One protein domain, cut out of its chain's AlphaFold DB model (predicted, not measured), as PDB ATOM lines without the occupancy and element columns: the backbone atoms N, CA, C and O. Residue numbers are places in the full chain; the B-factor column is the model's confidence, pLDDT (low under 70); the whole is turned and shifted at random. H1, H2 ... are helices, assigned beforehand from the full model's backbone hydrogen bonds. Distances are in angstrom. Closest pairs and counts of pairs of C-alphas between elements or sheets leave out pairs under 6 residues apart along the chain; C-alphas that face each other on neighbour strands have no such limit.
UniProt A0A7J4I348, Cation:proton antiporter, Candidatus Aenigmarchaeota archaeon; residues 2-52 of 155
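Overview. This is residues 2 to 52 of the 155 residues of the protein "Cation:proton antiporter" of Candidatus Aenigmarchaeota archaeon (UniProt A0A7J4I348). The printed part is a flat, open U with two unequal arms: the long helix H3 is one arm, and the shorter helix H2 is the other, running back the opposite way with a wide gap between them. The small helix H1 sits by the start of H2, at the end of that arm away from the turn, while residues 34 to 52, most of them in H3, stick out free as the far part of the long arm. The printed part has 51 residues with three named helices, in the order H1, H2, H3, and no named strand; its class is all helix. It is loose, with a radius of gyration of the C-alphas of 13.9 A, and its C-alphas span 42 by 30 by 11 A.

Arrangement. The longest helix, H3, residues 26 to 50, touches no helix and has a kink of 28 degrees near residue 35. H2, residues 9 to 20, is close to H3 but not clearly touching it, with 1 pair of C-alphas within 8 A, those of Leu 20 and Thr 26, which are 6.6 A apart. The lines of H2 and H3 stand at a shallow tilt of 16 degrees and run opposite ways, with their centres 15.5 A apart. H1, residues 2 to 5, and H2 touch only at the corner by their link, with residues 9 to 12 of H2 alone; their closest C-alphas are those of Ala 2 and Gly 12, 5.0 A apart. H1 and H3 are apart. In H2 and H3 every O i to N i+4 pair is within hydrogen-bond range; H1 is too short for such a pair, and its 1 pair of O i and N i+3 is within range.

Along the chain. H3 has 25 residues and is 34.7 A long from first to last C-alpha, from C-alpha 26 at (-100.566, 12.256, -9.710) to C-alpha 50 at (-106.570, -16.700, 8.532). H2 has 12 residues, Ala 9 to Leu 20, and measures 16.7 A from first to last C-alpha. H1 has 4 residues, Ala 2 to Ile 5, and measures 5.5 A; C-alpha 2 is at (-110.111, 12.683, 9.700).

Size, cuts and confidence. The two C-alphas farthest apart are those of Leu 24 and Val 52, at 43.1 A, and the first and last printed C-alphas, of Ala 2 and Val 52, are 30.3 A apart. The printed part runs from residue 2 to 52 and has no cut. The link from H1 to H2, with 3 residues, and the link from H2 to H3, with 5 residues, are both tight. Residues 4 to 9 and 34 to 52 stand free. The mean pLDDT of the printed part is 87.5, and no printed residue is under 70.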
ATOM      1  N   ALA A   2    -108.767  13.300   9.743       84.94
ATOM      2  CA  ALA A   2    -110.111  12.683   9.700       84.94
ATOM      3  C   ALA A   2    -110.572  12.069  11.042       84.94
ATOM      4  O   ALA A   2    -111.625  12.445  11.546       84.94
ATOM      5  N   ASN A   3    -109.728  11.258  11.691       85.19
ATOM      6  CA  ASN A   3    -110.050  10.691  13.009       85.19
ATOM      7  C   ASN A   3    -110.294  11.757  14.098       85.19
ATOM      8  O   ASN A   3    -111.136  11.558  14.964       85.19
ATOM      9  N   PHE A   4    -109.606  12.909  14.051       88.00
ATOM     10  CA  PHE A   4    -109.790  13.986  15.041       88.00
ATOM     11  C   PHE A   4    -111.164  14.657  14.945       88.00
ATOM     12  O   PHE A   4    -111.632  15.224  15.924       88.00
ATOM     13  N   ILE A   5    -111.801  14.594  13.775       90.25
ATOM     14  CA  ILE A   5    -113.142  15.138  13.530       90.25
ATOM     15  C   ILE A   5    -114.218  14.039  13.511       90.25
ATOM     16  O   ILE A   5    -115.333  14.286  13.062       90.25
ATOM     17  N   GLY A   6    -113.894  12.830  13.991       83.19
ATOM     18  CA  GLY A   6    -114.835  11.711  14.109       83.19
ATOM     19  C   GLY A   6    -115.190  11.014  12.790       83.19
ATOM     20  O   GLY A   6    -116.197  10.316  12.730       83.19
ATOM     21  N   LEU A   7    -114.398  11.207  11.731       87.06
ATOM     22  CA  LEU A   7    -114.563  10.513  10.450       87.06
ATOM     23  C   LEU A   7    -113.649   9.295  10.368       87.06
ATOM     24  O   LEU A   7    -112.514   9.332  10.842       87.06
ATOM     25  N   GLU A   8    -114.117   8.268   9.659       84.00
ATOM     26  CA  GLU A   8    -113.301   7.114   9.284       84.00
ATOM     27  C   GLU A   8    -112.053   7.548   8.501       84.00
ATOM     28  O   GLU A   8    -112.111   8.411   7.614       84.00
ATOM     29  N   ALA A   9    -110.917   6.908   8.788       86.75
ATOM     30  CA  ALA A   9    -109.638   7.220   8.149       86.75
ATOM     31  C   ALA A   9    -109.702   7.096   6.613       86.75
ATOM     32  O   ALA A   9    -109.097   7.905   5.903       86.75
ATOM     33  N   ILE A  10    -110.504   6.152   6.109       86.44
ATOM     34  CA  ILE A  10    -110.748   5.908   4.680       86.44
ATOM     35  C   ILE A  10    -111.318   7.157   3.994       86.44
ATOM     36  O   ILE A  10    -110.917   7.493   2.882       86.44
ATOM     37  N   ILE A  11    -112.212   7.896   4.663       88.69
ATOM     38  CA  ILE A  11    -112.803   9.124   4.111       88.69
ATOM     39  C   ILE A  11    -111.724  10.200   3.970       88.69
ATOM     40  O   ILE A  11    -111.658  10.891   2.954       88.69
ATOM     41  N   GLY A  12    -110.834  10.314   4.960       90.38
ATOM     42  CA  GLY A  12    -109.682  11.211   4.892       90.38
ATOM     43  C   GLY A  12    -108.743  10.877   3.732       90.38
ATOM     44  O   GLY A  12    -108.354  11.774   2.985       90.38
ATOM     45  N   ALA A  13    -108.423   9.593   3.558       89.25
ATOM     46  CA  ALA A  13    -107.600   9.112   2.450       89.25
ATOM     47  C   ALA A  13    -108.262   9.382   1.086       89.25
ATOM     48  O   ALA A  13    -107.606   9.882   0.172       89.25
ATOM     49  N   PHE A  14    -109.573   9.145   0.970       90.06
ATOM     50  CA  PHE A  14    -110.342   9.435  -0.239       90.06
ATOM     51  C   PHE A  14    -110.325  10.929  -0.590       90.06
ATOM     52  O   PHE A  14    -110.014  11.291  -1.723       90.06
ATOM     53  N   ILE A  15    -110.594  11.811   0.380       91.62
ATOM     54  CA  ILE A  15    -110.569  13.267   0.164       91.62
ATOM     55  C   ILE A  15    -109.168  13.733  -0.246       91.62
ATOM     56  O   ILE A  15    -109.042  14.530  -1.176       91.62
ATOM     57  N   ALA A  16    -108.115  13.220   0.399       89.94
ATOM     58  CA  ALA A  16    -106.737  13.528   0.027       89.94
ATOM     59  C   ALA A  16    -106.429  13.099  -1.420       89.94
ATOM     60  O   ALA A  16    -105.863  13.881  -2.183       89.94
ATOM     61  N   GLY A  17    -106.870  11.904  -1.825       89.62
ATOM     62  CA  GLY A  17    -106.733  11.416  -3.200       89.62
ATOM     63  C   GLY A  17    -107.474  12.288  -4.217       89.62
ATOM     64  O   GLY A  17    -106.905  12.673  -5.239       89.62
ATOM     65  N   VAL A  18    -108.717  12.679  -3.919       90.19
ATOM     66  CA  VAL A  18    -109.502  13.584  -4.775       90.19
ATOM     67  C   VAL A  18    -108.827  14.953  -4.899       90.19
ATOM     68  O   VAL A  18    -108.720  15.474  -6.011       90.19
ATOM     69  N   ALA A  19    -108.320  15.513  -3.798       90.44
ATOM     70  CA  ALA A  19    -107.618  16.797  -3.799       90.44
ATOM     71  C   ALA A  19    -106.330  16.759  -4.640       90.44
ATOM     72  O   ALA A  19    -106.026  17.713  -5.357       90.44
ATOM     73  N   LEU A  20    -105.601  15.640  -4.603       88.69
ATOM     74  CA  LEU A  20    -104.350  15.452  -5.341       88.69
ATOM     75  C   LEU A  20    -104.548  14.998  -6.793       88.69
ATOM     76  O   LEU A  20    -103.592  15.052  -7.566       88.69
ATOM     77  N   SER A  21    -105.764  14.612  -7.193       87.25
ATOM     78  CA  SER A  21    -106.060  14.021  -8.510       87.25
ATOM     79  C   SER A  21    -105.602  14.862  -9.710       87.25
ATOM     80  O   SER A  21    -105.225  14.310 -10.742       87.25
ATOM     81  N   ARG A  22    -105.573  16.195  -9.576       84.44
ATOM     82  CA  ARG A  22    -105.163  17.138 -10.636       84.44
ATOM     83  C   ARG A  22    -103.718  17.638 -10.512       84.44
ATOM     84  O   ARG A  22    -103.329  18.549 -11.240       84.44
ATOM     85  N   SER A  23    -102.931  17.091  -9.589       85.94
ATOM     86  CA  SER A  23    -101.545  17.513  -9.381       85.94
ATOM     87  C   SER A  23    -100.600  16.961 -10.458       85.94
ATOM     88  O   SER A  23    -100.847  15.922 -11.066       85.94
ATOM     89  N   LEU A  24     -99.459  17.624 -10.672       76.81
ATOM     90  CA  LEU A  24     -98.395  17.091 -11.539       76.81
ATOM     91  C   LEU A  24     -97.780  15.796 -10.972       76.81
ATOM     92  O   LEU A  24     -97.255  14.976 -11.722       76.81
ATOM     93  N   ALA A  25     -97.896  15.588  -9.656       78.56
ATOM     94  CA  ALA A  25     -97.416  14.403  -8.953       78.56
ATOM     95  C   ALA A  25     -98.358  13.189  -9.071       78.56
ATOM     96  O   ALA A  25     -97.967  12.094  -8.668       78.56
ATOM     97  N   THR A  26     -99.563  13.335  -9.645       82.50
ATOM     98  CA  THR A  26    -100.566  12.256  -9.710       82.50
ATOM     99  C   THR A  26    -100.013  10.973 -10.321       82.50
ATOM    100  O   THR A  26    -100.283   9.903  -9.795       82.50
ATOM    101  N   LYS A  27     -99.198  11.043 -11.384       79.25
ATOM    102  CA  LYS A  27     -98.628   9.832 -12.009       79.25
ATOM    103  C   LYS A  27     -97.704   9.057 -11.067       79.25
ATOM    104  O   LYS A  27     -97.781   7.835 -11.018       79.25
ATOM    105  N   PHE A  28     -96.856   9.764 -10.321       81.31
ATOM    106  CA  PHE A  28     -95.939   9.151  -9.359       81.31
ATOM    107  C   PHE A  28     -96.700   8.586  -8.153       81.31
ATOM    108  O   PHE A  28     -96.476   7.448  -7.747       81.31
ATOM    109  N   LEU A  29     -97.656   9.358  -7.629       83.69
ATOM    110  CA  LEU A  29     -98.520   8.934  -6.526       83.69
ATOM    111  C   LEU A  29     -99.402   7.743  -6.906       83.69
ATOM    112  O   LEU A  29     -99.656   6.897  -6.059       83.69
ATOM    113  N   HIS A  30     -99.844   7.654  -8.160       83.56
ATOM    114  CA  HIS A  30    -100.645   6.536  -8.641       83.56
ATOM    115  C   HIS A  30     -99.823   5.246  -8.704       83.56
ATOM    116  O   HIS A  30    -100.238   4.256  -8.121       83.56
ATOM    117  N   GLN A  31     -98.624   5.277  -9.300       80.62
ATOM    118  CA  GLN A  31     -97.747   4.098  -9.351       80.62
ATOM    119  C   GLN A  31     -97.330   3.612  -7.958       80.62
ATOM    120  O   GLN A  31     -97.375   2.416  -7.679       80.62
ATOM    121  N   GLY A  32     -96.944   4.532  -7.067       84.00
ATOM    122  CA  GLY A  32     -96.647   4.177  -5.678       84.00
ATOM    123  C   GLY A  32     -97.888   3.678  -4.932       84.00
ATOM    124  O   GLY A  32     -97.809   2.716  -4.174       84.00
ATOM    125  N   GLY A  33     -99.039   4.307  -5.179       86.00
ATOM    126  CA  GLY A  33    -100.323   3.964  -4.576       86.00
ATOM    127  C   GLY A  33    -100.799   2.562  -4.941       86.00
ATOM    128  O   GLY A  33    -101.143   1.815  -4.036       86.00
ATOM    129  N   GLU A  34    -100.749   2.176  -6.219       87.62
ATOM    130  CA  GLU A  34    -101.150   0.836  -6.681       87.62
ATOM    131  C   GLU A  34    -100.319  -0.270  -6.018       87.62
ATOM    132  O   GLU A  34    -100.855  -1.291  -5.588       87.62
ATOM    133  N   PHE A  35     -99.007  -0.058  -5.884       89.75
ATOM    134  CA  PHE A  35     -98.125  -1.020  -5.226       89.75
ATOM    135  C   PHE A  35     -98.445  -1.172  -3.733       89.75
ATOM    136  O   PHE A  35     -98.532  -2.290  -3.220       89.75
ATOM    137  N   LEU A  36     -98.639  -0.052  -3.031       91.31
ATOM    138  CA  LEU A  36     -99.002  -0.069  -1.615       91.31
ATOM    139  C   LEU A  36    -100.393  -0.674  -1.407       91.31
ATOM    140  O   LEU A  36    -100.561  -1.489  -0.503       91.31
ATOM    141  N   GLU A  37    -101.366  -0.323  -2.247       90.56
ATOM    142  CA  GLU A  37    -102.713  -0.893  -2.220       90.56
ATOM    143  C   GLU A  37    -102.657  -2.412  -2.354       90.56
ATOM    144  O   GLU A  37    -103.222  -3.106  -1.514       90.56
ATOM    145  N   ALA A  38    -101.920  -2.935  -3.339       92.06
ATOM    146  CA  ALA A  38    -101.788  -4.374  -3.534       92.06
ATOM    147  C   ALA A  38    -101.240  -5.072  -2.279       92.06
ATOM    148  O   ALA A  38    -101.828  -6.041  -1.804       92.06
ATOM    149  N   ILE A  39    -100.157  -4.556  -1.692       94.88
ATOM    150  CA  ILE A  39     -99.554  -5.161  -0.496       94.88
ATOM    151  C   ILE A  39    -100.495  -5.064   0.707       94.88
ATOM    152  O   ILE A  39    -100.771  -6.078   1.351       94.88
ATOM    153  N   PHE A  40    -100.995  -3.870   1.026       92.19
ATOM    154  CA  PHE A  40    -101.799  -3.664   2.229       92.19
ATOM    155  C   PHE A  40    -103.169  -4.328   2.132       92.19
ATOM    156  O   PHE A  40    -103.606  -4.922   3.117       92.19
ATOM    157  N   ALA A  41    -103.820  -4.301   0.967       90.50
ATOM    158  CA  ALA A  41    -105.081  -5.006   0.765       90.50
ATOM    159  C   ALA A  41    -104.884  -6.520   0.903       90.50
ATOM    160  O   ALA A  41    -105.645  -7.170   1.620       90.50
ATOM    161  N   THR A  42    -103.841  -7.092   0.285       93.38
ATOM    162  CA  THR A  42    -103.542  -8.522   0.436       93.38
ATOM    163  C   THR A  42    -103.265  -8.882   1.894       93.38
ATOM    164  O   THR A  42    -103.881  -9.815   2.404       93.38
ATOM    165  N   VAL A  43    -102.404  -8.135   2.590       93.25
ATOM    166  CA  VAL A  43    -102.103  -8.387   4.009       93.25
ATOM    167  C   VAL A  43    -103.365  -8.282   4.870       93.25
ATOM    168  O   VAL A  43    -103.602  -9.155   5.701       93.25
ATOM    169  N   PHE A  44    -104.206  -7.271   4.640       88.06
ATOM    170  CA  PHE A  44    -105.464  -7.074   5.359       88.06
ATOM    171  C   PHE A  44    -106.422  -8.261   5.189       88.06
ATOM    172  O   PHE A  44    -106.865  -8.851   6.179       88.06
ATOM    173  N   PHE A  45    -106.715  -8.653   3.946       87.25
ATOM    174  CA  PHE A  45    -107.652  -9.744   3.677       87.25
ATOM    175  C   PHE A  45    -107.110 -11.109   4.112       87.25
ATOM    176  O   PHE A  45    -107.881 -11.933   4.606       87.25
ATOM    177  N   VAL A  46    -105.799 -11.344   3.995       91.81
ATOM    178  CA  VAL A  46    -105.167 -12.569   4.510       91.81
ATOM    179  C   VAL A  46    -105.243 -12.616   6.034       91.81
ATOM    180  O   VAL A  46    -105.646 -13.640   6.575       91.81
ATOM    181  N   ALA A  47    -104.925 -11.523   6.733       89.19
ATOM    182  CA  ALA A  47    -104.959 -11.482   8.196       89.19
ATOM    183  C   ALA A  47    -106.359 -11.792   8.749       89.19
ATOM    184  O   ALA A  47    -106.502 -12.598   9.667       89.19
ATOM    185  N   ILE A  48    -107.399 -11.203   8.152       87.12
ATOM    186  CA  ILE A  48    -108.787 -11.460   8.554       87.12
ATOM    187  C   ILE A  48    -109.203 -12.888   8.211       87.12
ATOM    188  O   ILE A  48    -109.837 -13.549   9.033       87.12
ATOM    189  N   GLY A  49    -108.837 -13.367   7.017       86.31
ATOM    190  CA  GLY A  49    -109.196 -14.696   6.530       86.31
ATOM    191  C   GLY A  49    -108.557 -15.831   7.328       86.31
ATOM    192  O   GLY A  49    -109.231 -16.810   7.626       86.31
ATOM    193  N   VAL A  50    -107.290 -15.691   7.731       89.75
ATOM    194  CA  VAL A  50    -106.570 -16.700   8.532       89.75
ATOM    195  C   VAL A  50    -107.197 -16.884   9.913       89.75
ATOM    196  O   VAL A  50    -107.184 -17.988  10.446       89.75
ATOM    197  N   ALA A  51    -107.780 -15.829  10.483       86.06
ATOM    198  CA  ALA A  51    -108.460 -15.910  11.770       86.06
ATOM    199  C   ALA A  51    -109.835 -16.603  11.695       86.06
ATOM    200  O   ALA A  51    -110.446 -16.834  12.736       86.06
ATOM    201  N   VAL A  52    -110.362 -16.907  10.500       90.31
ATOM    202  CA  VAL A  52    -111.664 -17.572  10.341       90.31
ATOM    203  C   VAL A  52    -111.523 -19.070  10.558       90.31
ATOM    204  O   VAL A  52    -110.722 -19.737   9.905       90.31
TER     205      VAL A  52